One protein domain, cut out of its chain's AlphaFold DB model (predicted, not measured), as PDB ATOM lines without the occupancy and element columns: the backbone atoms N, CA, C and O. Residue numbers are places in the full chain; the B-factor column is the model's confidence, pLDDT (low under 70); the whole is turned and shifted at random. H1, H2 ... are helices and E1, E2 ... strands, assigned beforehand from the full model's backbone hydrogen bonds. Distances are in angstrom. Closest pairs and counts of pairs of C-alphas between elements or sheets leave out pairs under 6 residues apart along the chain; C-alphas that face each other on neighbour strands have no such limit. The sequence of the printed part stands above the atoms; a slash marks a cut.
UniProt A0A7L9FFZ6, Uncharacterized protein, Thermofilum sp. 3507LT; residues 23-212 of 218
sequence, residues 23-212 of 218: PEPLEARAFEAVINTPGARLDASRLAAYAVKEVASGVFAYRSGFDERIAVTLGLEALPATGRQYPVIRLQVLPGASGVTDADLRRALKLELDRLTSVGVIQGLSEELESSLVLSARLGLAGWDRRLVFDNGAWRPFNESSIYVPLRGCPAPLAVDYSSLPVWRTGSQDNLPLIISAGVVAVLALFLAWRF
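Overview. This is residues 23 to 212 of the 218 residues of an uncharacterized protein of Thermofilum sp. 3507LT (UniProt A0A7L9FFZ6). A compact body, built on one strongly twisted sheet of seven strands with the helical hairpin H2 and H3 packed over one face, has a single long arm sticking out of it. The arm is residues 190 to 212, of which 194 to 212 belong to H4; it makes the length of a rod spanning 79 by 37 by 31 A. The 190 printed residues hold, in order, E1 H1 E2 E3 E4 E5 H2 H3 E6 E7 H4; the class is mixed, helices and strands, in two layers, helices on one face of a sheet. The mixed sheet runs E2 E3 E4 E5 E1 E6 E7. The whole is loose, with a radius of gyration of the C-alphas of 20.4 A.

Arrangement. E1, residues 30 to 34, is an inner strand. H1, residues 44 to 49, only grazes the sheet, with residues 44 to 48. E2, residues 53 to 56, E3, 59 to 64, E4, 70 to 79, and E5, 84 to 93, form a meander, each strand the antiparallel neighbour of the one before. Within hydrogen-bond range are N 55 and O 59, 2.8 A, N 62 and O 72, 3.0 A, and N 73 and O 90, 2.8 A. E5 is also antiparallel to E1, with N 33 and O 89 at 2.9 A. H2, residues 102 to 118, lies over E4 and E5 at a height over the sheet of 8.8 A and runs across the strands, at 68 degrees to E4 on the local plane. With its residues 106 to 113 alone it touches H3, residues 127 to 136, opposite ways at a shallow tilt of 23 degrees; the closest C-alphas, of Arg 106 and Val 134, are 5.5 A apart. E6, residues 148 to 151, is parallel to E1, with N 34 and O 148 at 2.9 A, and forms a hairpin with E7, residues 154 to 157, with N 149 and O 156 at 2.9 A. The closest C-alphas of H3 and E7, of Leu 133 and Trp 155, are 6.2 A apart. H4, residues 194 to 212, is not on the sheet and touches no helix. In H2, H3 and H4 every O i to N i+4 pair is within hydrogen-bond range; in H1 0 of 2 are, beside 2 of 3 O i to N i+3 pairs.

Along the chain. E1 begins at C-alpha 30, (109.971, 184.794, 217.441). E4 measures 25.5 A and bends by 64 degrees at residue 76; E5 measures 28.3 A. H2 measures 23.9 A and H4 27.3 A, ending at C-alpha 212, (62.415, 137.472, 208.887).

Size, cuts and confidence. The C-alphas farthest apart, of Gly 169 and Phe 212, are 80.2 A apart. The printed part has no cut. The links H3 to E6 and E7 to H4 are long; in the latter, residues 183 to 184 pair parallel with 63 to 64 of E3. Residue 23 and residues 187 to 200 have pLDDT under 70.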
ATOM      1  N   PRO A  23     114.715 193.971 226.048       65.06
ATOM      2  CA  PRO A  23     115.162 193.165 224.936       65.06
ATOM      3  C   PRO A  23     115.210 191.730 225.442       65.06
ATOM      4  O   PRO A  23     116.114 191.365 226.197       65.06
ATOM      5  N   GLU A  24     114.235 190.912 225.063       74.75
ATOM      6  CA  GLU A  24     114.284 189.492 225.370       74.75
ATOM      7  C   GLU A  24     115.030 188.775 224.230       74.75
ATOM      8  O   GLU A  24     114.587 188.810 223.081       74.75
ATOM      9  N   PRO A  25     116.162 188.090 224.491       71.94
ATOM     10  CA  PRO A  25     116.951 187.447 223.435       71.94
ATOM     11  C   PRO A  25     116.157 186.461 222.564       71.94
ATOM     12  O   PRO A  25     116.509 186.224 221.407       71.94
ATOM     13  N   LEU A  26     115.079 185.885 223.109       81.06
ATOM     14  CA  LEU A  26     114.197 184.962 222.396       81.06
ATOM     15  C   LEU A  26     113.269 185.657 221.390       81.06
ATOM     16  O   LEU A  26     112.846 185.004 220.433       81.06
ATOM     17  N   GLU A  27     113.001 186.956 221.543       86.31
ATOM     18  CA  GLU A  27     112.131 187.721 220.639       86.31
ATOM     19  C   GLU A  27     112.727 187.853 219.240       86.31
ATOM     20  O   GLU A  27     111.996 187.776 218.254       86.31
ATOM     21  N   ALA A  28     114.058 187.937 219.119       92.06
ATOM     22  CA  ALA A  28     114.744 187.968 217.822       92.06
ATOM     23  C   ALA A  28     114.464 186.716 216.967       92.06
ATOM     24  O   ALA A  28     114.629 186.737 215.748       92.06
ATOM     25  N   ARG A  29     114.044 185.619 217.606       94.94
ATOM     26  CA  ARG A  29     113.723 184.336 216.971       94.94
ATOM     27  C   ARG A  29     112.249 183.967 217.125       94.94
ATOM     28  O   ARG A  29     111.900 182.787 217.100       94.94
ATOM     29  N   ALA A  30     111.399 184.969 217.297       96.62
ATOM     30  CA  ALA A  30     109.971 184.794 217.441       96.62
ATOM     31  C   ALA A  30     109.198 185.752 216.539       96.62
ATOM     32  O   ALA A  30     109.728 186.727 216.003       96.62
ATOM     33  N   PHE A  31     107.922 185.443 216.395       98.19
ATOM     34  CA  PHE A  31     106.907 186.276 215.782       98.19
ATOM     35  C   PHE A  31     105.679 186.264 216.680       98.19
ATOM     36  O   PHE A  31     105.318 185.209 217.201       98.19
ATOM     37  N   GLU A  32     105.029 187.406 216.843       98.00
ATOM     38  CA  GLU A  32     103.813 187.554 217.628       98.00
ATOM     39  C   GLU A  32     102.839 188.480 216.904       98.00
ATOM     40  O   GLU A  32     103.225 189.513 216.351       98.00
ATOM     41  N   ALA A  33     101.562 188.113 216.921       98.50
ATOM     42  CA  ALA A  33     100.493 188.938 216.391       98.50
ATOM     43  C   ALA A  33      99.301 188.950 217.340       98.50
ATOM     44  O   ALA A  33      98.823 187.896 217.770       98.50
ATOM     45  N   VAL A  34      98.796 190.151 217.608       98.38
ATOM     46  CA  VAL A  34      97.516 190.370 218.275       98.38
ATOM     47  C   VAL A  34      96.457 190.525 217.191       98.38
ATOM     48  O   VAL A  34      96.460 191.495 216.435       98.38
ATOM     49  N   ILE A  35      95.544 189.565 217.101       98.44
ATOM     50  CA  ILE A  35      94.517 189.500 216.060       98.44
ATOM     51  C   ILE A  35      93.346 190.403 216.464       98.44
ATOM     52  O   ILE A  35      92.287 189.938 216.878       98.44
ATOM     53  N   ASN A  36      93.539 191.720 216.384       98.00
ATOM     54  CA  ASN A  36      92.539 192.731 216.747       98.00
ATOM     55  C   ASN A  36      91.630 193.155 215.581       98.00
ATOM     56  O   ASN A  36      91.058 194.248 215.592       98.00
ATOM     57  N   THR A  37      91.474 192.293 214.576       97.31
ATOM     58  CA  THR A  37      90.544 192.511 213.466       97.31
ATOM     59  C   THR A  37      89.084 192.419 213.941       97.31
ATOM     60  O   THR A  37      88.782 191.741 214.931       97.31
ATOM     61  N   PRO A  38      88.129 193.084 213.261       94.62
ATOM     62  CA  PRO A  38      86.720 193.010 213.631       94.62
ATOM     63  C   PRO A  38      86.201 191.567 213.656       94.62
ATOM     64  O   PRO A  38      86.302 190.843 212.675       94.62
ATOM     65  N   GLY A  39      85.621 191.157 214.787       95.31
ATOM     66  CA  GLY A  39      85.043 189.822 214.953       95.31
ATOM     67  C   GLY A  39      86.021 188.741 215.416       95.31
ATOM     68  O   GLY A  39      85.552 187.657 215.762       95.31
ATOM     69  N   ALA A  40      87.324 189.035 215.502       97.62
ATOM     70  CA  ALA A  40      88.328 188.076 215.947       97.62
ATOM     71  C   ALA A  40      88.097 187.606 217.393       97.62
ATOM     72  O   ALA A  40      87.921 188.426 218.303       97.62
ATOM     73  N   ARG A  41      88.084 186.287 217.617       97.81
ATOM     74  CA  ARG A  41      87.873 185.662 218.938       97.81
ATOM     75  C   ARG A  41      88.675 184.373 219.083       97.81
ATOM     76  O   ARG A  41      88.931 183.695 218.092       97.81
ATOM     77  N   LEU A  42      89.027 184.044 220.327       98.00
ATOM     78  CA  LEU A  42      89.673 182.791 220.706       98.00
ATOM     79  C   LEU A  42      88.669 181.941 221.490       98.00
ATOM     80  O   LEU A  42      88.199 182.367 222.544       98.00
ATOM     81  N   ASP A  43      88.364 180.748 220.994       97.75
ATOM     82  CA  ASP A  43      87.578 179.736 221.700       97.75
ATOM     83  C   ASP A  43      88.514 178.642 222.227       97.75
ATOM     84  O   ASP A  43      88.718 177.595 221.611       97.75
ATOM     85  N   ALA A  44      89.115 178.903 223.389       95.50
ATOM     86  CA  ALA A  44      90.054 177.980 224.020       95.50
ATOM     87  C   ALA A  44      89.411 176.638 224.418       95.50
ATOM     88  O   ALA A  44      90.121 175.643 224.548       95.50
ATOM     89  N   SER A  45      88.079 176.564 224.555       96.25
ATOM     90  CA  SER A  45      87.394 175.303 224.869       96.25
ATOM     91  C   SER A  45      87.604 174.243 223.780       96.25
ATOM     92  O   SER A  45      87.660 173.047 224.068       96.25
ATOM     93  N   ARG A  46      87.827 174.681 222.534       95.81
ATOM     94  CA  ARG A  46      88.143 173.817 221.389       95.81
ATOM     95  C   ARG A  46      89.513 173.156 221.507       95.81
ATOM     96  O   ARG A  46      89.720 172.109 220.903       95.81
ATOM     97  N   LEU A  47      90.434 173.727 222.287       95.12
ATOM     98  CA  LEU A  47      91.780 173.179 222.476       95.12
ATOM     99  C   LEU A  47      91.790 171.902 223.324       95.12
ATOM    100  O   LEU A  47      92.723 171.115 223.199       95.12
ATOM    101  N   ALA A  48      90.743 171.648 224.120       92.00
ATOM    102  CA  ALA A  48      90.647 170.468 224.983       92.00
ATOM    103  C   ALA A  48      90.672 169.131 224.217       92.00
ATOM    104  O   ALA A  48      90.984 168.093 224.797       92.00
ATOM    105  N   ALA A  49      90.351 169.145 222.919       90.88
ATOM    106  CA  ALA A  49      90.395 167.960 222.067       90.88
ATOM    107  C   ALA A  49      91.805 167.626 221.548       90.88
ATOM    108  O   ALA A  49      92.001 166.534 221.014       90.88
ATOM    109  N   TYR A  50      92.777 168.532 221.692       93.75
ATOM    110  CA  TYR A  50      94.067 168.456 221.010       93.75
ATOM    111  C   TYR A  50      95.246 168.364 221.977       93.75
ATOM    112  O   TYR A  50      95.158 168.671 223.163       93.75
ATOM    113  N   ALA A  51      96.391 167.941 221.442       94.06
ATOM    114  CA  ALA A  51      97.638 167.822 222.186       94.06
ATOM    115  C   ALA A  51      98.259 169.211 222.425       94.06
ATOM    116  O   ALA A  51      99.187 169.622 221.728       94.06
ATOM    117  N   VAL A  52      97.716 169.932 223.406       96.00
ATOM    118  CA  VAL A  52      98.097 171.295 223.790       96.00
ATOM    119  C   VAL A  52      98.243 171.373 225.311       96.00
ATOM    120  O   VAL A  52      97.513 170.707 226.041       96.00
ATOM    121  N   LYS A  53      99.206 172.157 225.803       97.19
ATOM    122  CA  LYS A  53      99.473 172.337 227.236       97.19
ATOM    123  C   LYS A  53      99.144 173.763 227.653       97.19
ATOM    124  O   LYS A  53      99.624 174.705 227.032       97.19
ATOM    125  N   GLU A  54      98.372 173.932 228.718       97.00
ATOM    126  CA  GLU A  54      98.220 175.236 229.365       97.00
ATOM    127  C   GLU A  54      99.489 175.537 230.180       97.00
ATOM    128  O   GLU A  54      99.879 174.763 231.055       97.00
ATOM    129  N   VAL A  55     100.189 176.617 229.830       96.44
ATOM    130  CA  VAL A  55     101.486 177.010 230.422       96.44
ATOM    131  C   VAL A  55     101.357 178.175 231.404       96.44
ATOM    132  O   VAL A  55     102.223 178.367 232.253       96.44
ATOM    133  N   ALA A  56     100.262 178.923 231.312       94.94
ATOM    134  CA  ALA A  56      99.781 179.886 232.294       94.94
ATOM    135  C   ALA A  56      98.259 180.004 232.141       94.94
ATOM    136  O   ALA A  56      97.718 179.543 231.142       94.94
ATOM    137  N   SER A  57      97.580 180.631 233.104       94.31
ATOM    138  CA  SER A  57      96.120 180.807 233.068       94.31
ATOM    139  C   SER A  57      95.658 181.420 231.739       94.31
ATOM    140  O   SER A  57      95.991 182.569 231.438       94.31
ATOM    141  N   GLY A  58      94.922 180.647 230.936       95.44
ATOM    142  CA  GLY A  58      94.418 181.059 229.623       95.44
ATOM    143  C   GLY A  58      95.473 181.155 228.513       95.44
ATOM    144  O   GLY A  58      95.177 181.702 227.449       95.44
ATOM    145  N   VAL A  59      96.686 180.640 228.740       97.31
ATOM    146  CA  VAL A  59      97.789 180.616 227.769       97.31
ATOM    147  C   VAL A  59      98.148 179.176 227.442       97.31
ATOM    148  O   VAL A  59      98.602 178.405 228.289       97.31
ATOM    149  N   PHE A  60      97.997 178.829 226.174       98.06
ATOM    150  CA  PHE A  60      98.142 177.479 225.658       98.06
ATOM    151  C   PHE A  60      99.351 177.400 224.738       98.06
ATOM    152  O   PHE A  60      99.543 178.280 223.907       98.06
ATOM    153  N   ALA A  61     100.152 176.348 224.848       98.19
ATOM    154  CA  ALA A  61     101.324 176.153 224.014       98.19
ATOM    155  C   ALA A  61     101.477 174.703 223.545       98.19
ATOM    156  O   ALA A  61     101.093 173.749 224.229       98.19
ATOM    157  N   TYR A  62     102.055 174.541 222.360       98.19
ATOM    158  CA  TYR A  62     102.368 173.249 221.752       98.19
ATOM    159  C   TYR A  62     103.515 173.393 220.745       98.19
ATOM    160  O   TYR A  62     103.842 174.491 220.300       98.19
ATOM    161  N   ARG A  63     104.138 172.281 220.361       98.12
ATOM    162  CA  ARG A  63     105.072 172.222 219.231       98.12
ATOM    163  C   ARG A  63     104.299 172.037 217.933       98.12
ATOM    164  O   ARG A  63     103.406 171.185 217.864       98.12
ATOM    165  N   SER A  64     104.654 172.812 216.913       97.69
ATOM    166  CA  SER A  64     104.021 172.712 215.602       97.69
ATOM    167  C   SER A  64     104.234 171.314 215.018       97.69
ATOM    168  O   SER A  64     105.337 170.769 215.045       97.69
ATOM    169  N   GLY A  65     103.164 170.728 214.481       96.75
ATOM    170  CA  GLY A  65     103.242 169.502 213.686       96.75
ATOM    171  C   GLY A  65     103.684 169.744 212.241       96.75
ATOM    172  O   GLY A  65     103.936 168.777 211.530       96.75
ATOM    173  N   PHE A  66     103.759 171.006 211.804       97.38
ATOM    174  CA  PHE A  66     104.146 171.394 210.446       97.38
ATOM    175  C   PHE A  66     105.627 171.785 210.337       97.38
ATOM    176  O   PHE A  66     106.223 171.624 209.274       97.38
ATOM    177  N   ASP A  67     106.228 172.282 211.423       97.50
ATOM    178  CA  ASP A  67     107.670 172.526 211.524       97.50
ATOM    179  C   ASP A  67     108.147 172.252 212.957       97.50
ATOM    180  O   ASP A  67     107.858 173.005 213.887       97.50
ATOM    181  N   GLU A  68     108.899 171.169 213.151       96.25
ATOM    182  CA  GLU A  68     109.324 170.720 214.483       96.25
ATOM    183  C   GLU A  68     110.240 171.717 215.211       96.25
ATOM    184  O   GLU A  68     110.434 171.609 216.426       96.25
ATOM    185  N   ARG A  69     110.801 172.690 214.486       97.81
ATOM    186  CA  ARG A  69     111.673 173.742 215.022       97.81
ATOM    187  C   ARG A  69     110.881 174.886 215.652       97.81
ATOM    188  O   ARG A  69     111.505 175.811 216.171       97.81
ATOM    189  N   ILE A  70     109.547 174.856 215.593       98.12
ATOM    190  CA  ILE A  70     108.663 175.941 216.024       98.12
ATOM    191  C   ILE A  70     107.696 175.455 217.112       98.12
ATOM    192  O   ILE A  70     107.078 174.394 217.007       98.12
ATOM    193  N   ALA A  71     107.537 176.265 218.154       98.25
ATOM    194  CA  ALA A  71     106.426 176.184 219.094       98.25
ATOM    195  C   ALA A  71     105.412 177.296 218.826       98.25
ATOM    196  O   ALA A  71     105.777 178.391 218.396       98.25
ATOM    197  N   VAL A  72     104.148 177.006 219.106       98.44
ATOM    198  CA  VAL A  72     103.033 177.940 219.000       98.44
ATOM    199  C   VAL A  72     102.493 178.201 220.396       98.44
ATOM    200  O   VAL A  72     102.232 177.254 221.138       98.44
ATOM    201  N   THR A  73     102.298 179.473 220.726       98.19
ATOM    202  CA  THR A  73     101.592 179.923 221.928       98.19
ATOM    203  C   THR A  73     100.339 180.682 221.508       98.19
ATOM    204  O   THR A  73     100.385 181.508 220.595       98.19
ATOM    205  N   LEU A  74      99.226 180.406 222.178       98.19
ATOM    206  CA  LEU A  74      97.932 181.050 222.004       98.19
ATOM    207  C   LEU A  74      97.459 181.615 223.337       98.19
ATOM    208  O   LEU A  74      97.662 181.003 224.384       98.19
ATOM    209  N   GLY A  75      96.778 182.748 223.296       97.62
ATOM    210  CA  GLY A  75      96.176 183.331 224.486       97.62
ATOM    211  C   GLY A  75      95.317 184.535 224.157       97.62
ATOM    212  O   GLY A  75      95.042 184.831 222.992       97.62
ATOM    213  N   LEU A  76      94.892 185.228 225.204       97.38
ATOM    214  CA  LEU A  76      94.224 186.513 225.097       97.38
ATOM    215  C   LEU A  76      95.126 187.598 225.657       97.38
ATOM    216  O   LEU A  76      95.689 187.440 226.740       97.38
ATOM    217  N   GLU A  77      95.195 188.726 224.962       93.81
ATOM    218  CA  GLU A  77      95.904 189.891 225.468       93.81
ATOM    219  C   GLU A  77      95.099 191.170 225.295       93.81
ATOM    220  O   GLU A  77      94.420 191.379 224.289       93.81
ATOM    221  N   ALA A  78      95.169 192.029 226.312       93.06
ATOM    222  CA  ALA A  78      94.536 193.332 226.286       93.06
ATOM    223  C   ALA A  78      95.389 194.337 225.505       93.06
ATOM    224  O   ALA A  78      96.543 194.577 225.855       93.06
ATOM    225  N   LEU A  79      94.796 194.999 224.508       92.62
ATOM    226  CA  LEU A  79      95.401 196.189 223.906       92.62
ATOM    227  C   LEU A  79      94.975 197.427 224.709       92.62
ATOM    228  O   LEU A  79      93.780 197.758 224.681       92.62
ATOM    229  N   PRO A  80      95.899 198.140 225.390       90.06
ATOM    230  CA  PRO A  80      95.535 199.197 226.339       90.06
ATOM    231  C   PRO A  80      94.679 200.311 225.742       90.06
ATOM    232  O   PRO A  80      93.734 200.757 226.383       90.06
ATOM    233  N   ALA A  81      94.949 200.707 224.495       89.19
ATOM    234  CA  ALA A  81      94.191 201.746 223.798       89.19
ATOM    235  C   ALA A  81      92.707 201.394 223.584       89.19
ATOM    236  O   ALA A  81      91.885 202.282 223.387       89.19
ATOM    237  N   THR A  82      92.355 200.105 223.620       89.25
ATOM    238  CA  THR A  82      90.984 199.636 223.367       89.25
ATOM    239  C   THR A  82      90.275 199.127 224.620       89.25
ATOM    240  O   THR A  82      89.054 198.996 224.611       89.25
ATOM    241  N   GLY A  83      91.024 198.768 225.671       89.19
ATOM    242  CA  GLY A  83      90.492 198.098 226.863       89.19
ATOM    243  C   GLY A  83      89.910 196.699 226.609       89.19
ATOM    244  O   GLY A  83      89.261 196.139 227.488       89.19
ATOM    245  N   ARG A  84      90.110 196.126 225.414       94.12
ATOM    246  CA  ARG A  84      89.572 194.823 225.001       94.12
ATOM    247  C   ARG A  84      90.682 193.789 224.886       94.12
ATOM    248  O   ARG A  84      91.815 194.126 224.548       94.12
ATOM    249  N   GLN A  85      90.317 192.534 225.137       96.00
ATOM    250  CA  GLN A  85      91.173 191.376 224.912       96.00
ATOM    251  C   GLN A  85      90.992 190.830 223.496       96.00
ATOM    252  O   GLN A  85      89.862 190.742 223.006       96.00
ATOM    253  N   TYR A  86      92.096 190.434 222.874       98.00
ATOM    254  CA  TYR A  86      92.132 189.866 221.531       98.00
ATOM    255  C   TYR A  86      92.936 188.568 221.507       98.00
ATOM    256  O   TYR A  86      93.822 188.397 222.349       98.00
ATOM    257  N   PRO A  87      92.659 187.664 220.549       98.44
ATOM    258  CA  PRO A  87      93.492 186.492 220.325       98.44
ATOM    259  C   PRO A  87      94.929 186.907 220.030       98.44
ATOM    260  O   PRO A  87      95.164 187.796 219.213       98.44
ATOM    261  N   VAL A  88      95.879 186.231 220.658       98.19
ATOM    262  CA  VAL A  88      97.300 186.351 220.346       98.19
ATOM    263  C   VAL A  88      97.801 185.011 219.857       98.19
ATOM    264  O   VAL A  88      97.476 183.973 220.435       98.19
ATOM    265  N   ILE A  89      98.604 185.050 218.802       98.62
ATOM    266  CA  ILE A  89      99.388 183.916 218.335       98.62
ATOM    267  C   ILE A  89     100.863 184.301 218.340       98.62
ATOM    268  O   ILE A  89     101.250 185.336 217.796       98.62
ATOM    269  N   ARG A  90     101.691 183.454 218.949       98.12
ATOM    270  CA  ARG A  90     103.148 183.574 218.928       98.12
ATOM    271  C   ARG A  90     103.755 182.315 218.338       98.12
ATOM    272  O   ARG A  90     103.439 181.217 218.787       98.12
ATOM    273  N   LEU A  91     104.648 182.475 217.371       98.38
ATOM    274  CA  LEU A  91     105.500 181.408 216.857       98.38
ATOM    275  C   LEU A  91     106.916 181.639 217.375       98.38
ATOM    276  O   LEU A  91     107.541 182.654 217.070       98.38
ATOM    277  N   GLN A  92     107.422 180.692 218.153       97.75
ATOM    278  CA  GLN A  92     108.755 180.733 218.738       97.75
ATOM    279  C   GLN A  92     109.637 179.675 218.083       97.75
ATOM    280  O   GLN A  92     109.324 178.485 218.135       97.75
ATOM    281  N   VAL A  93     110.784 180.080 217.537       97.44
ATOM    282  CA  VAL A  93     111.811 179.111 217.145       97.44
ATOM    283  C   VAL A  93     112.452 178.521 218.394       97.44
ATOM    284  O   VAL A  93     112.900 179.255 219.282       97.44
ATOM    285  N   LEU A  94     112.498 177.193 218.449       96.12
ATOM    286  CA  LEU A  94     112.981 176.441 219.597       96.12
ATOM    287  C   LEU A  94     114.473 176.698 219.869       96.12
ATOM    288  O   LEU A  94     115.266 176.804 218.923       96.12
ATOM    289  N   PRO A  95     114.890 176.743 221.149       92.56
ATOM    290  CA  PRO A  95     116.304 176.759 221.503       92.56
ATOM    291  C   PRO A  95     117.051 175.591 220.841       92.56
ATOM    292  O   PRO A  95     116.579 174.458 220.844       92.56
ATOM    293  N   GLY A  96     118.209 175.868 220.240       91.25
ATOM    294  CA  GLY A  96     119.020 174.863 219.540       91.25
ATOM    295  C   GLY A  96     118.623 174.581 218.085       91.25
ATOM    296  O   GLY A  96     119.458 174.084 217.332       91.25
ATOM    297  N   ALA A  97     117.422 174.961 217.633       94.56
ATOM    298  CA  ALA A  97     117.107 174.919 216.205       94.56
ATOM    299  C   ALA A  97     117.960 175.945 215.438       94.56
ATOM    300  O   ALA A  97     118.255 177.030 215.951       94.56
ATOM    301  N   SER A  98     118.320 175.646 214.193       93.81
ATOM    302  CA  SER A  98     119.090 176.524 213.305       93.81
ATOM    303  C   SER A  98     118.477 176.556 211.900       93.81
ATOM    304  O   SER A  98     117.590 175.764 211.575       93.81
ATOM    305  N   GLY A  99     118.891 177.531 211.084       96.00
ATOM    306  CA  GLY A  99     118.451 177.640 209.688       96.00
ATOM    307  C   GLY A  99     116.952 177.899 209.494       96.00
ATOM    308  O   GLY A  99     116.415 177.557 208.447       96.00
ATOM    309  N   VAL A 100     116.257 178.453 210.495       97.62
ATOM    310  CA  VAL A 100     114.860 178.887 210.339       97.62
ATOM    311  C   VAL A 100     114.848 180.264 209.690       97.62
ATOM    312  O   VAL A 100     115.474 181.193 210.202       97.62
ATOM    313  N   THR A 101     114.145 180.382 208.570       98.19
ATOM    314  CA  THR A 101     114.027 181.618 207.788       98.19
ATOM    315  C   THR A 101     112.649 182.265 207.945       98.19
ATOM    316  O   THR A 101     111.704 181.630 208.417       98.19
ATOM    317  N   ASP A 102     112.492 183.508 207.477       98.44
ATOM    318  CA  ASP A 102     111.171 184.149 207.373       98.44
ATOM    319  C   ASP A 102     110.205 183.333 206.496       98.44
ATOM    320  O   ASP A 102     109.011 183.281 206.774       98.44
ATOM    321  N   ALA A 103     110.701 182.653 205.457       98.50
ATOM    322  CA  ALA A 103     109.869 181.805 204.605       98.50
ATOM    323  C   ALA A 103     109.337 180.573 205.359       98.50
ATOM    324  O   ALA A 103     108.169 180.215 205.202       98.50
ATOM    325  N   ASP A 104     110.163 179.961 206.214       98.44
ATOM    326  CA  ASP A 104     109.734 178.859 207.083       98.44
ATOM    327  C   ASP A 104     108.693 179.322 208.099       98.44
ATOM    328  O   ASP A 104     107.662 178.669 208.262       98.44
ATOM    329  N   LEU A 105     108.934 180.477 208.730       98.62
ATOM    330  CA  LEU A 105     107.995 181.095 209.660       98.62
ATOM    331  C   LEU A 105     106.638 181.338 208.992       98.62
ATOM    332  O   LEU A 105     105.615 180.964 209.554       98.62
ATOM    333  N   ARG A 106     106.613 181.944 207.798       98.81
ATOM    334  CA  ARG A 106     105.367 182.234 207.068       98.81
ATOM    335  C   ARG A 106     104.620 180.970 206.673       98.81
ATOM    336  O   ARG A 106     103.402 180.920 206.817       98.81
ATOM    337  N   ARG A 107     105.343 179.945 206.211       98.69
ATOM    338  CA  ARG A 107     104.761 178.633 205.899       98.69
ATOM    339  C   ARG A 107     104.116 178.020 207.140       98.69
ATOM    340  O   ARG A 107     102.963 177.606 207.070       98.69
ATOM    341  N   ALA A 108     104.838 177.983 208.262       98.50
ATOM    342  CA  ALA A 108     104.311 177.465 209.518       98.50
ATOM    343  C   ALA A 108     103.100 178.281 209.980       98.50
ATOM    344  O   ALA A 108     102.048 177.708 210.217       98.50
ATOM    345  N   LEU A 109     103.201 179.612 210.009       98.81
ATOM    346  CA  LEU A 109     102.110 180.501 210.404       98.81
ATOM    347  C   LEU A 109     100.844 180.275 209.574       98.81
ATOM    348  O   LEU A 109      99.769 180.186 210.154       98.81
ATOM    349  N   LYS A 110     100.961 180.151 208.245       98.75
ATOM    350  CA  LYS A 110      99.815 179.877 207.367       98.75
ATOM    351  C   LYS A 110      99.120 178.573 207.752       98.75
ATOM    352  O   LYS A 110      97.923 178.576 208.000       98.75
ATOM    353  N   LEU A 111      99.883 177.483 207.855       98.50
ATOM    354  CA  LEU A 111      99.353 176.155 208.187       98.50
ATOM    355  C   LEU A 111      98.748 176.108 209.598       98.50
ATOM    356  O   LEU A 111      97.754 175.422 209.838       98.50
ATOM    357  N   GLU A 112      99.341 176.847 210.532       98.56
ATOM    358  CA  GLU A 112      98.836 176.990 211.892       98.56
ATOM    359  C   GLU A 112      97.526 177.778 211.936       98.56
ATOM    360  O   GLU A 112      96.568 177.321 212.557       98.56
ATOM    361  N   LEU A 113      97.450 178.922 211.251       98.62
ATOM    362  CA  LEU A 113      96.226 179.718 211.165       98.62
ATOM    363  C   LEU A 113      95.110 178.939 210.468       98.62
ATOM    364  O   LEU A 113      94.036 178.843 211.049       98.62
ATOM    365  N   ASP A 114      95.389 178.288 209.334       98.06
ATOM    366  CA  ASP A 114      94.442 177.407 208.632       98.06
ATOM    367  C   ASP A 114      93.853 176.353 209.569       98.06
ATOM    368  O   ASP A 114      92.640 176.151 209.650       98.06
ATOM    369  N   ARG A 115      94.719 175.669 210.322       97.06
ATOM    370  CA  ARG A 115      94.275 174.663 211.281       97.06
ATOM    371  C   ARG A 115      93.412 175.296 212.366       97.06
ATOM    372  O   ARG A 115      92.315 174.804 212.617       97.06
ATOM    373  N   LEU A 116      93.887 176.358 213.008       98.06
ATOM    374  CA  LEU A 116      93.208 176.993 214.137       98.06
ATOM    375  C   LEU A 116      91.858 177.602 213.743       98.06
ATOM    376  O   LEU A 116      90.917 177.536 214.539       98.06
ATOM    377  N   THR A 117      91.741 178.151 212.536       97.88
ATOM    378  CA  THR A 117      90.481 178.669 211.996       97.88
ATOM    379  C   THR A 117      89.540 177.538 211.590       97.88
ATOM    380  O   THR A 117      88.370 177.565 211.976       97.88
ATOM    381  N   SER A 118      90.040 176.485 210.931       96.75
ATOM    382  CA  SER A 118      89.229 175.331 210.503       96.75
ATOM    383  C   SER A 118      88.545 174.594 211.661       96.75
ATOM    384  O   SER A 118      87.407 174.144 211.528       96.75
ATOM    385  N   VAL A 119      89.206 174.512 212.820       96.31
ATOM    386  CA  VAL A 119      88.667 173.851 214.024       96.31
ATOM    387  C   VAL A 119      87.932 174.821 214.957       96.31
ATOM    388  O   VAL A 119      87.468 174.426 216.030       96.31
ATOM    389  N   GLY A 120      87.825 176.092 214.563       97.38
ATOM    390  CA  GLY A 120      87.098 177.134 215.282       97.38
ATOM    391  C   GLY A 120      87.770 177.633 216.562       97.38
ATOM    392  O   GLY A 120      87.089 178.271 217.366       97.38
ATOM    393  N   VAL A 121      89.067 177.362 216.763       98.19
ATOM    394  CA  VAL A 121      89.851 177.932 217.875       98.19
ATOM    395  C   VAL A 121      90.026 179.433 217.669       98.19
ATOM    396  O   VAL A 121      89.783 180.198 218.596       98.19
ATOM    397  N   ILE A 122      90.407 179.862 216.462       98.38
ATOM    398  CA  ILE A 122      90.412 181.275 216.067       98.38
ATOM    399  C   ILE A 122      89.207 181.510 215.162       98.38
ATOM    400  O   ILE A 122      89.025 180.829 214.160       98.38
ATOM    401  N   GLN A 123      88.369 182.479 215.510       98.31
ATOM    402  CA  GLN A 123      87.162 182.829 214.756       98.31
ATOM    403  C   GLN A 123      87.255 184.270 214.269       98.31
ATOM    404  O   GLN A 123      87.936 185.074 214.896       98.31
ATOM    405  N   GLY A 124      86.550 184.609 213.187       97.06
ATOM    406  CA  GLY A 124      86.436 185.991 212.698       97.06
ATOM    407  C   GLY A 124      87.673 186.547 211.982       97.06
ATOM    408  O   GLY A 124      87.718 187.740 211.698       97.06
ATOM    409  N   LEU A 125      88.663 185.705 211.676       97.75
ATOM    410  CA  LEU A 125      89.773 186.042 210.787       97.75
ATOM    411  C   LEU A 125      89.412 185.596 209.364       97.75
ATOM    412  O   LEU A 125      89.241 184.404 209.125       97.75
ATOM    413  N   SER A 126      89.234 186.540 208.436       97.00
ATOM    414  CA  SER A 126      88.970 186.210 207.029       97.00
ATOM    415  C   SER A 126      90.243 185.738 206.323       97.00
ATOM    416  O   SER A 126      91.345 186.100 206.726       97.00
ATOM    417  N   GLU A 127      90.093 184.998 205.225       97.38
ATOM    418  CA  GLU A 127      91.220 184.515 204.413       97.38
ATOM    419  C   GLU A 127      92.117 185.659 203.895       97.38
ATOM    420  O   GLU A 127      93.341 185.532 203.856       97.38
ATOM    421  N   GLU A 128      91.532 186.811 203.553       97.88
ATOM    422  CA  GLU A 128      92.270 188.011 203.136       97.88
ATOM    423  C   GLU A 128      93.112 188.599 204.285       97.88
ATOM    424  O   GLU A 128      94.293 188.928 204.118       97.88
ATOM    425  N   LEU A 129      92.526 188.697 205.483       98.19
ATOM    426  CA  LEU A 129      93.220 189.188 206.674       98.19
ATOM    427  C   LEU A 129      94.304 188.211 207.136       98.19
ATOM    428  O   LEU A 129      95.387 188.640 207.531       98.19
ATOM    429  N   GLU A 130      94.043 186.911 207.037       98.44
ATOM    430  CA  GLU A 130      95.020 185.857 207.296       98.44
ATOM    431  C   GLU A 130      96.195 185.937 206.315       98.44
ATOM    432  O   GLU A 130      97.356 185.980 206.723       98.44
ATOM    433  N   SER A 131      95.907 186.031 205.016       98.44
ATOM    434  CA  SER A 131      96.931 186.109 203.973       98.44
ATOM    435  C   SER A 131      97.810 187.349 204.141       98.44
ATOM    436  O   SER A 131      99.037 187.259 204.068       98.44
ATOM    437  N   SER A 132      97.212 188.506 204.434       98.56
ATOM    438  CA  SER A 132      97.964 189.739 204.702       98.56
ATOM    439  C   SER A 132      98.790 189.672 205.997       98.56
ATOM    440  O   SER A 132      99.900 190.216 206.031       98.56
ATOM    441  N   LEU A 133      98.315 188.965 207.031       98.69
ATOM    442  CA  LEU A 133      99.080 188.707 208.257       98.69
ATOM    443  C   LEU A 133     100.319 187.865 207.949       98.69
ATOM    444  O   LEU A 133     101.436 188.238 208.313       98.69
ATOM    445  N   VAL A 134     100.130 186.759 207.224       98.81
ATOM    446  CA  VAL A 134     101.211 185.851 206.815       98.81
ATOM    447  C   VAL A 134     102.249 186.581 205.968       98.81
ATOM    448  O   VAL A 134     103.446 186.432 206.203       98.81
ATOM    449  N   LEU A 135     101.830 187.418 205.017       98.56
ATOM    450  CA  LEU A 135     102.756 188.207 204.194       98.56
ATOM    451  C   LEU A 135     103.588 189.204 205.017       98.56
ATOM    452  O   LEU A 135     104.747 189.467 204.679       98.56
ATOM    453  N   SER A 136     103.018 189.732 206.100       98.50
ATOM    454  CA  SER A 136     103.671 190.707 206.981       98.50
ATOM    455  C   SER A 136     104.611 190.057 208.002       98.50
ATOM    456  O   SER A 136     105.533 190.713 208.490       98.50
ATOM    457  N   ALA A 137     104.424 188.769 208.302       98.44
ATOM    458  CA  ALA A 137     105.182 188.054 209.320       98.44
ATOM    459  C   ALA A 137     106.679 187.928 208.985       98.44
ATOM    460  O   ALA A 137     107.067 187.622 207.848       98.44
ATOM    461  N   ARG A 138     107.523 188.171 209.997       98.06
ATOM    462  CA  ARG A 138     108.993 188.065 209.968       98.06
ATOM    463  C   ARG A 138     109.516 187.740 211.365       98.06
ATOM    464  O   ARG A 138     108.884 188.115 212.356       98.06
ATOM    465  N   LEU A 139     110.667 187.080 211.446       97.62
ATOM    466  CA  LEU A 139     111.356 186.858 212.717       97.62
ATOM    467  C   LEU A 139     111.784 188.199 213.337       97.62
ATOM    468  O   LEU A 139     112.155 189.141 212.634       97.62
ATOM    469  N   GLY A 140     111.715 188.293 214.664       95.50
ATOM    470  CA  GLY A 140     112.011 189.522 215.401       95.50
ATOM    471  C   GLY A 140     110.828 190.483 215.529       95.50
ATOM    472  O   GLY A 140     110.986 191.548 216.125       95.50
ATOM    473  N   LEU A 141     109.656 190.134 214.989       96.06
ATOM    474  CA  LEU A 141     108.394 190.847 215.209       96.06
ATOM    475  C   LEU A 141     107.609 190.189 216.345       96.06
ATOM    476  O   LEU A 141     106.490 189.720 216.156       96.06
ATOM    477  N   ALA A 142     108.233 190.103 217.513       94.19
ATOM    478  CA  ALA A 142     107.625 189.617 218.743       94.19
ATOM    479  C   ALA A 142     107.919 190.584 219.889       94.19
ATOM    480  O   ALA A 142     108.790 191.445 219.761       94.19
ATOM    481  N   GLY A 143     107.190 190.431 220.991       91.00
ATOM    482  CA  GLY A 143     107.293 191.341 222.122       91.00
ATOM    483  C   GLY A 143     106.395 192.558 221.980       91.00
ATOM    484  O   GLY A 143     105.860 192.846 220.905       91.00
ATOM    485  N   TRP A 144     106.244 193.284 223.087       90.88
ATOM    486  CA  TRP A 144     105.249 194.346 223.227       90.88
ATOM    487  C   TRP A 144     105.294 195.364 222.083       90.88
ATOM    488  O   TRP A 144     104.273 195.619 221.455       90.88
ATOM    489  N   ASP A 145     106.476 195.897 221.773       91.50
ATOM    490  CA  ASP A 145     106.635 196.977 220.795       91.50
ATOM    491  C   ASP A 145     106.552 196.492 219.343       91.50
ATOM    492  O   ASP A 145     106.069 197.215 218.474       91.50
ATOM    493  N   ARG A 146     107.056 195.286 219.055       93.94
ATOM    494  CA  ARG A 146     107.308 194.838 217.674       93.94
ATOM    495  C   ARG A 146     106.304 193.830 217.139       93.94
ATOM    496  O   ARG A 146     106.293 193.607 215.928       93.94
ATOM    497  N   ARG A 147     105.486 193.227 218.001       95.62
ATOM    498  CA  ARG A 147     104.382 192.364 217.574       95.62
ATOM    499  C   ARG A 147     103.468 193.079 216.593       95.62
ATOM    500  O   ARG A 147     103.300 194.300 216.655       95.62
ATOM    501  N   LEU A 148     102.856 192.311 215.708       98.31
ATOM    502  CA  LEU A 148     101.918 192.864 214.749       98.31
ATOM    503  C   LEU A 148     100.553 193.111 215.384       98.31
ATOM    504  O   LEU A 148     100.024 192.277 216.119       98.31
ATOM    505  N   VAL A 149      99.970 194.249 215.032       98.38
ATOM    506  CA  VAL A 149      98.564 194.582 215.258       98.38
ATOM    507  C   VAL A 149      97.938 195.002 213.933       98.38
ATOM    508  O   VAL A 149      98.631 195.486 213.033       98.38
ATOM    509  N   PHE A 150      96.632 194.824 213.802       98.25
ATOM    510  CA  PHE A 150      95.853 195.347 212.694       98.25
ATOM    511  C   PHE A 150      95.399 196.772 213.016       98.25
ATOM    512  O   PHE A 150      94.621 196.995 213.945       98.25
ATOM    513  N   ASP A 151      95.887 197.746 212.259       97.56
ATOM    514  CA  ASP A 151      95.572 199.158 212.450       97.56
ATOM    515  C   ASP A 151      95.416 199.849 211.097       97.56
ATOM    516  O   ASP A 151      96.221 199.649 210.185       97.56
ATOM    517  N   ASN A 152      94.365 200.661 210.958       95.44
ATOM    518  CA  ASN A 152      94.057 201.400 209.729       95.44
ATOM    519  C   ASN A 152      94.065 200.537 208.448       95.44
ATOM    520  O   ASN A 152      94.515 200.974 207.391       95.44
ATOM    521  N   GLY A 153      93.562 199.301 208.540       96.75
ATOM    522  CA  GLY A 153      93.423 198.395 207.395       96.75
ATOM    523  C   GLY A 153      94.666 197.567 207.054       96.75
ATOM    524  O   GLY A 153      94.643 196.857 206.052       96.75
ATOM    525  N   ALA A 154      95.736 197.629 207.854       97.75
ATOM    526  CA  ALA A 154      96.966 196.879 207.601       97.75
ATOM    527  C   ALA A 154      97.584 196.300 208.880       97.75
ATOM    528  O   ALA A 154      97.389 196.815 209.980       97.75
ATOM    529  N   TRP A 155      98.386 195.244 208.722       98.44
ATOM    530  CA  TRP A 155      99.217 194.695 209.792       98.44
ATOM    531  C   TRP A 155     100.503 195.499 209.937       98.44
ATOM    532  O   TRP A 155     101.239 195.682 208.965       98.44
ATOM    533  N   ARG A 156     100.779 195.993 211.144       97.88
ATOM    534  CA  ARG A 156     101.920 196.877 211.421       97.88
ATOM    535  C   ARG A 156     102.517 196.560 212.794       97.88
ATOM    536  O   ARG A 156     101.775 196.104 213.665       97.88
ATOM    537  N   PRO A 157     103.823 196.790 213.012       97.62
ATOM    538  CA  PRO A 157     104.406 196.728 214.348       97.62
ATOM    539  C   PRO A 157     103.642 197.625 215.328       97.62
ATOM    540  O   PRO A 157     103.219 198.726 214.964       97.62
ATOM    541  N   PHE A 158     103.445 197.165 216.567       95.75
ATOM    542  CA  PHE A 158     102.623 197.884 217.541       95.75
ATOM    543  C   PHE A 158     103.141 199.298 217.807       95.75
ATOM    544  O   PHE A 158     102.338 200.227 217.839       95.75
ATOM    545  N   ASN A 159     104.458 199.484 217.894       94.50
ATOM    546  CA  ASN A 159     105.123 200.780 218.062       94.50
ATOM    547  C   ASN A 159     104.980 201.748 216.873       94.50
ATOM    548  O   ASN A 159     105.272 202.932 217.015       94.50
ATOM    549  N   GLU A 160     104.520 201.267 215.719       96.38
ATOM    550  CA  GLU A 160     104.222 202.076 214.532       96.38
ATOM    551  C   GLU A 160     102.715 202.326 214.350       96.38
ATOM    552  O   GLU A 160     102.311 203.026 213.413       96.38
ATOM    553  N   SER A 161     101.873 201.740 215.206       96.62
ATOM    554  CA  SER A 161     100.414 201.847 215.132       96.62
ATOM    555  C   SER A 161      99.881 203.116 215.807       96.62
ATOM    556  O   SER A 161     100.467 203.640 216.755       96.62
ATOM    557  N   SER A 162      98.719 203.589 215.358       96.44
ATOM    558  CA  SER A 162      98.002 204.723 215.961       96.44
ATOM    559  C   SER A 162      97.454 204.421 217.363       96.44
ATOM    560  O   SER A 162      97.128 205.335 218.116       96.44
ATOM    561  N   ILE A 163      97.396 203.137 217.725       95.12
ATOM    562  CA  ILE A 163      96.911 202.618 219.008       95.12
ATOM    563  C   ILE A 163      98.052 202.214 219.955       95.12
ATOM    564  O   ILE A 163      97.810 201.555 220.970       95.12
ATOM    565  N   TYR A 164      99.294 202.582 219.625       95.06
ATOM    566  CA  TYR A 164     100.464 202.253 220.425       95.06
ATOM    567  C   TYR A 164     100.375 202.851 221.828       95.06
ATOM    568  O   TYR A 164     100.138 204.047 222.010       95.06
ATOM    569  N   VAL A 165     100.647 202.017 222.828       92.62
ATOM    570  CA  VAL A 165     100.864 202.461 224.204       92.62
ATOM    571  C   VAL A 165     102.158 201.820 224.693       92.62
ATOM    572  O   VAL A 165     102.209 200.591 224.764       92.62
ATOM    573  N   PRO A 166     103.199 202.604 225.030       87.94
ATOM    574  CA  PRO A 166     104.466 202.051 225.485       87.94
ATOM    575  C   PRO A 166     104.290 201.313 226.810       87.94
ATOM    576  O   PRO A 166     103.554 201.760 227.701       87.94
ATOM    577  N   LEU A 167     104.998 200.196 226.950       83.75
ATOM    578  CA  LEU A 167     104.990 199.434 228.187       83.75
ATOM    579  C   LEU A 167     105.701 200.216 229.293       83.75
ATOM    580  O   LEU A 167     106.760 200.812 229.091       83.75
ATOM    581  N   ARG A 168     105.113 200.215 230.491       81.00
ATOM    582  CA  ARG A 168     105.751 200.786 231.680       81.00
ATOM    583  C   ARG A 168     106.483 199.675 232.427       81.00
ATOM    584  O   ARG A 168     105.876 198.967 233.223       81.00
ATOM    585  N   GLY A 169     107.784 199.563 232.175       75.62
ATOM    586  CA  GLY A 169     108.650 198.549 232.781       75.62
ATOM    587  C   GLY A 169     108.683 197.233 232.002       75.62
ATOM    588  O   GLY A 169     108.027 197.093 230.975       75.62
ATOM    589  N   CYS A 170     109.468 196.280 232.502       73.44
ATOM    590  CA  CYS A 170     109.661 194.975 231.875       73.44
ATOM    591  C   CYS A 170     108.926 193.897 232.671       73.44
ATOM    592  O   CYS A 170     109.414 193.518 233.740       73.44
ATOM    593  N   PRO A 171     107.764 193.404 232.207       74.00
ATOM    594  CA  PRO A 171     107.179 192.217 232.800       74.00
ATOM    595  C   PRO A 171     108.163 191.057 232.634       74.00
ATOM    596  O   PRO A 171     108.868 190.959 231.628       74.00
ATOM    597  N   ALA A 172     108.222 190.187 233.641       75.44
ATOM    598  CA  ALA A 172     108.994 188.963 233.519       75.44
ATOM    599  C   ALA A 172     108.415 188.135 232.358       75.44
ATOM    600  O   ALA A 172     107.193 187.955 232.308       75.44
ATOM    601  N   PRO A 173     109.254 187.645 231.430       76.38
ATOM    602  CA  PRO A 173     108.770 186.826 230.335       76.38
ATOM    603  C   PRO A 173     108.169 185.531 230.877       76.38
ATOM    604  O   PRO A 173     108.584 185.008 231.918       76.38
ATOM    605  N   LEU A 174     107.184 184.998 230.156       81.38
ATOM    606  CA  LEU A 174     106.616 183.701 230.488       81.38
ATOM    607  C   LEU A 174     107.685 182.620 230.279       81.38
ATOM    608  O   LEU A 174     108.094 182.341 229.152       81.38
ATOM    609  N   ALA A 175     108.121 181.989 231.367       85.12
ATOM    610  CA  ALA A 175     109.063 180.881 231.308       85.12
ATOM    611  C   ALA A 175     108.366 179.625 230.757       85.12
ATOM    612  O   ALA A 175     107.718 178.882 231.493       85.12
ATOM    613  N   VAL A 176     108.495 179.393 229.450       89.25
ATOM    614  CA  VAL A 176     107.975 178.193 228.782       89.25
ATOM    615  C   VAL A 176     109.096 177.173 228.608       89.25
ATOM    616  O   VAL A 176     110.072 177.413 227.898       89.25
ATOM    617  N   ASP A 177     108.937 175.999 229.216       93.31
ATOM    618  CA  ASP A 177     109.769 174.840 228.899       93.31
ATOM    619  C   ASP A 177     109.287 174.194 227.595       93.31
ATOM    620  O   ASP A 177     108.399 173.338 227.576       93.31
ATOM    621  N   TYR A 178     109.891 174.618 226.487       92.75
ATOM    622  CA  TYR A 178     109.543 174.128 225.156       92.75
ATOM    623  C   TYR A 178     109.807 172.629 224.955       92.75
ATOM    624  O   TYR A 178     109.206 172.023 224.066       92.75
ATOM    625  N   SER A 179     110.690 172.025 225.758       91.06
ATOM    626  CA  SER A 179     111.034 170.605 225.632       91.06
ATOM    627  C   SER A 179     109.918 169.683 226.132       91.06
ATOM    628  O   SER A 179     109.765 168.577 225.614       91.06
ATOM    629  N   SER A 180     109.090 170.157 227.070       94.94
ATOM    630  CA  SER A 180     107.940 169.418 227.606       94.94
ATOM    631  C   SER A 180     106.617 169.718 226.901       94.94
ATOM    632  O   SER A 180     105.569 169.226 227.331       94.94
ATOM    633  N   LEU A 181     106.629 170.528 225.836       97.31
ATOM    634  CA  LEU A 181     105.418 170.827 225.080       97.31
ATOM    635  C   LEU A 181     104.992 169.627 224.217       97.31
ATOM    636  O   LEU A 181     105.823 169.048 223.508       97.31
ATOM    637  N   PRO A 182     103.693 169.276 224.211       97.44
ATOM    638  CA  PRO A 182     103.171 168.263 223.303       97.44
ATOM    639  C   PRO A 182     103.271 168.732 221.846       97.44
ATOM    640  O   PRO A 182     103.262 169.929 221.568       97.44
ATOM    641  N   VAL A 183     103.342 167.790 220.903       97.00
ATOM    642  CA  VAL A 183     103.300 168.082 219.460       97.00
ATOM    643  C   VAL A 183     101.869 167.913 218.957       97.00
ATOM    644  O   VAL A 183     101.326 166.805 219.016       97.00
ATOM    645  N   TRP A 184     101.278 168.966 218.391       95.06
ATOM    646  CA  TRP A 184      99.992 168.851 217.701       95.06
ATOM    647  C   TRP A 184     100.228 168.360 216.268       95.06
ATOM    648  O   TRP A 184     100.493 169.151 215.362       95.06
ATOM    649  N   ARG A 185     100.159 167.037 216.074       91.94
ATOM    650  CA  ARG A 185     100.449 166.360 214.796       91.94
ATOM    651  C   ARG A 185      99.450 166.694 213.680       91.94
ATOM    652  O   ARG A 185      98.295 167.031 213.935       91.94
ATOM    653  N   THR A 186      99.909 166.548 212.441       85.69
ATOM    654  CA  THR A 186      99.130 166.689 211.206       85.69
ATOM    655  C   THR A 186      98.393 165.373 210.888       85.69
ATOM    656  O   THR A 186      98.955 164.466 210.288       85.69
ATOM    657  N   GLY A 187      97.136 165.234 211.338       68.69
ATOM    658  CA  GLY A 187      96.321 164.004 211.203       68.69
ATOM    659  C   GLY A 187      96.774 162.863 212.143       68.69
ATOM    660  O   GLY A 187      97.942 162.755 212.488       68.69
ATOM    661  N   SER A 188      95.941 161.972 212.685       46.19
ATOM    662  CA  SER A 188      94.521 161.663 212.530       46.19
ATOM    663  C   SER A 188      93.810 161.812 213.883       46.19
ATOM    664  O   SER A 188      94.151 161.147 214.859       46.19
ATOM    665  N   GLN A 189      92.801 162.674 213.943       48.38
ATOM    666  CA  GLN A 189      91.731 162.564 214.942       48.38
ATOM    667  C   GLN A 189      90.361 162.451 214.255       48.38
ATOM    668  O   GLN A 189      89.322 162.555 214.891       48.38
ATOM    669  N   ASP A 190      90.372 162.145 212.955       42.78
ATOM    670  CA  ASP A 190      89.220 161.678 212.202       42.78
ATOM    671  C   ASP A 190      89.286 160.155 212.167       42.78
ATOM    672  O   ASP A 190      89.992 159.584 211.343       42.78
ATOM    673  N   ASN A 191      88.643 159.508 213.142       44.34
ATOM    674  CA  ASN A 191      88.034 158.173 213.023       44.34
ATOM    675  C   ASN A 191      87.249 157.793 214.295       44.34
ATOM    676  O   ASN A 191      87.308 156.662 214.770       44.34
ATOM    677  N   LEU A 192      86.472 158.728 214.852       45.72
ATOM    678  CA  LEU A 192      85.505 158.431 215.918       45.72
ATOM    679  C   LEU A 192      84.021 158.671 215.550       45.72
ATOM    680  O   LEU A 192      83.207 158.798 216.460       45.72
ATOM    681  N   PRO A 193      83.612 158.602 214.259       42.59
ATOM    682  CA  PRO A 193      82.227 158.213 213.965       42.59
ATOM    683  C   PRO A 193      82.068 157.030 212.990       42.59
ATOM    684  O   PRO A 193      80.945 156.731 212.597       42.59
ATOM    685  N   LEU A 194      83.133 156.300 212.627       46.28
ATOM    686  CA  LEU A 194      83.008 155.093 211.782       46.28
ATOM    687  C   LEU A 194      82.712 153.806 212.575       46.28
ATOM    688  O   LEU A 194      82.121 152.869 212.044       46.28
ATOM    689  N   ILE A 195      83.034 153.769 213.872       50.38
ATOM    690  CA  ILE A 195      82.684 152.627 214.736       50.38
ATOM    691  C   ILE A 195      81.186 152.650 215.089       50.38
ATOM    692  O   ILE A 195      80.548 151.600 215.179       50.38
ATOM    693  N   ILE A 196      80.588 153.841 215.210       52.00
ATOM    694  CA  ILE A 196      79.160 153.978 215.530       52.00
ATOM    695  C   ILE A 196      78.294 153.587 214.320       52.00
ATOM    696  O   ILE A 196      77.285 152.906 214.493       52.00
ATOM    697  N   SER A 197      78.702 153.916 213.089       54.31
ATOM    698  CA  SER A 197      77.948 153.531 211.889       54.31
ATOM    699  C   SER A 197      78.007 152.023 211.612       54.31
ATOM    700  O   SER A 197      76.970 151.425 211.326       54.31
ATOM    701  N   ALA A 198      79.163 151.374 211.788       56.91
ATOM    702  CA  ALA A 198      79.272 149.921 211.635       56.91
ATOM    703  C   ALA A 198      78.463 149.155 212.699       56.91
ATOM    704  O   ALA A 198      77.765 148.193 212.370       56.91
ATOM    705  N   GLY A 199      78.495 149.606 213.959       60.16
ATOM    706  CA  GLY A 199      77.722 149.000 215.047       60.16
ATOM    707  C   GLY A 199      76.210 149.113 214.837       60.16
ATOM    708  O   GLY A 199      75.494 148.120 214.959       60.16
ATOM    709  N   VAL A 200      75.715 150.293 214.450       69.88
ATOM    710  CA  VAL A 200      74.281 150.515 214.194       69.88
ATOM    711  C   VAL A 200      73.793 149.705 212.988       69.88
ATOM    712  O   VAL A 200      72.716 149.110 213.052       69.88
ATOM    713  N   VAL A 201      74.589 149.603 211.917       74.19
ATOM    714  CA  VAL A 201      74.246 148.782 210.742       74.19
ATOM    715  C   VAL A 201      74.229 147.289 211.085       74.19
ATOM    716  O   VAL A 201      73.303 146.590 210.676       74.19
ATOM    717  N   ALA A 202      75.185 146.797 211.880       75.19
ATOM    718  CA  ALA A 202      75.205 145.399 212.315       75.19
ATOM    719  C   ALA A 202      73.994 145.050 213.201       75.19
ATOM    720  O   ALA A 202      73.357 144.016 212.998       75.19
ATOM    721  N   VAL A 203      73.625 145.934 214.134       80.12
ATOM    722  CA  VAL A 203      72.446 145.749 214.997       80.12
ATOM    723  C   VAL A 203      71.149 145.780 214.180       80.12
ATOM    724  O   VAL A 203      70.287 144.922 214.377       80.12
ATOM    725  N   LEU A 204      71.017 146.697 213.216       82.12
ATOM    726  CA  LEU A 204      69.862 146.745 212.310       82.12
ATOM    727  C   LEU A 204      69.771 145.500 211.418       82.12
ATOM    728  O   LEU A 204      68.683 144.948 211.255       82.12
ATOM    729  N   ALA A 205      70.893 145.022 210.878       81.38
ATOM    730  CA  ALA A 205      70.931 143.813 210.060       81.38
ATOM    731  C   ALA A 205      70.532 142.566 210.866       81.38
ATOM    732  O   ALA A 205      69.718 141.767 210.398       81.38
ATOM    733  N   LEU A 206      71.035 142.429 212.099       83.12
ATOM    734  CA  LEU A 206      70.659 141.341 213.006       83.12
ATOM    735  C   LEU A 206      69.179 141.414 213.404       83.12
ATOM    736  O   LEU A 206      68.494 140.390 213.398       83.12
ATOM    737  N   PHE A 207      68.655 142.610 213.686       84.75
ATOM    738  CA  PHE A 207      67.242 142.801 214.016       84.75
ATOM    739  C   PHE A 207      66.321 142.448 212.839       84.75
ATOM    740  O   PHE A 207      65.313 141.760 213.018       84.75
ATOM    741  N   LEU A 208      66.680 142.859 211.620       83.38
ATOM    742  CA  LEU A 208      65.937 142.509 210.408       83.38
ATOM    743  C   LEU A 208      65.994 141.000 210.135       83.38
ATOM    744  O   LEU A 208      64.947 140.389 209.907       83.38
ATOM    745  N   ALA A 209      67.173 140.376 210.224       81.06
ATOM    746  CA  ALA A 209      67.332 138.931 210.055       81.06
ATOM    747  C   ALA A 209      66.499 138.135 211.078       81.06
ATOM    748  O   ALA A 209      65.800 137.182 210.717       81.06
ATOM    749  N   TRP A 210      66.491 138.564 212.344       80.12
ATOM    750  CA  TRP A 210      65.643 137.969 213.376       80.12
ATOM    751  C   TRP A 210      64.154 138.084 213.027       80.12
ATOM    752  O   TRP A 210      63.426 137.090 213.065       80.12
ATOM    753  N   ARG A 211      63.695 139.255 212.570       81.19
ATOM    754  CA  ARG A 211      62.290 139.456 212.181       81.19
ATOM    755  C   ARG A 211      61.852 138.559 211.020       81.19
ATOM    756  O   ARG A 211      60.737 138.037 211.041       81.19
ATOM    757  N   PHE A 212      62.713 138.354 210.022       71.38
ATOM    758  CA  PHE A 212      62.415 137.472 208.887       71.38
ATOM    759  C   PHE A 212      62.385 135.989 209.276       71.38
ATOM    760  O   PHE A 212      61.547 135.243 208.770       71.38
TER     761      PHE A 212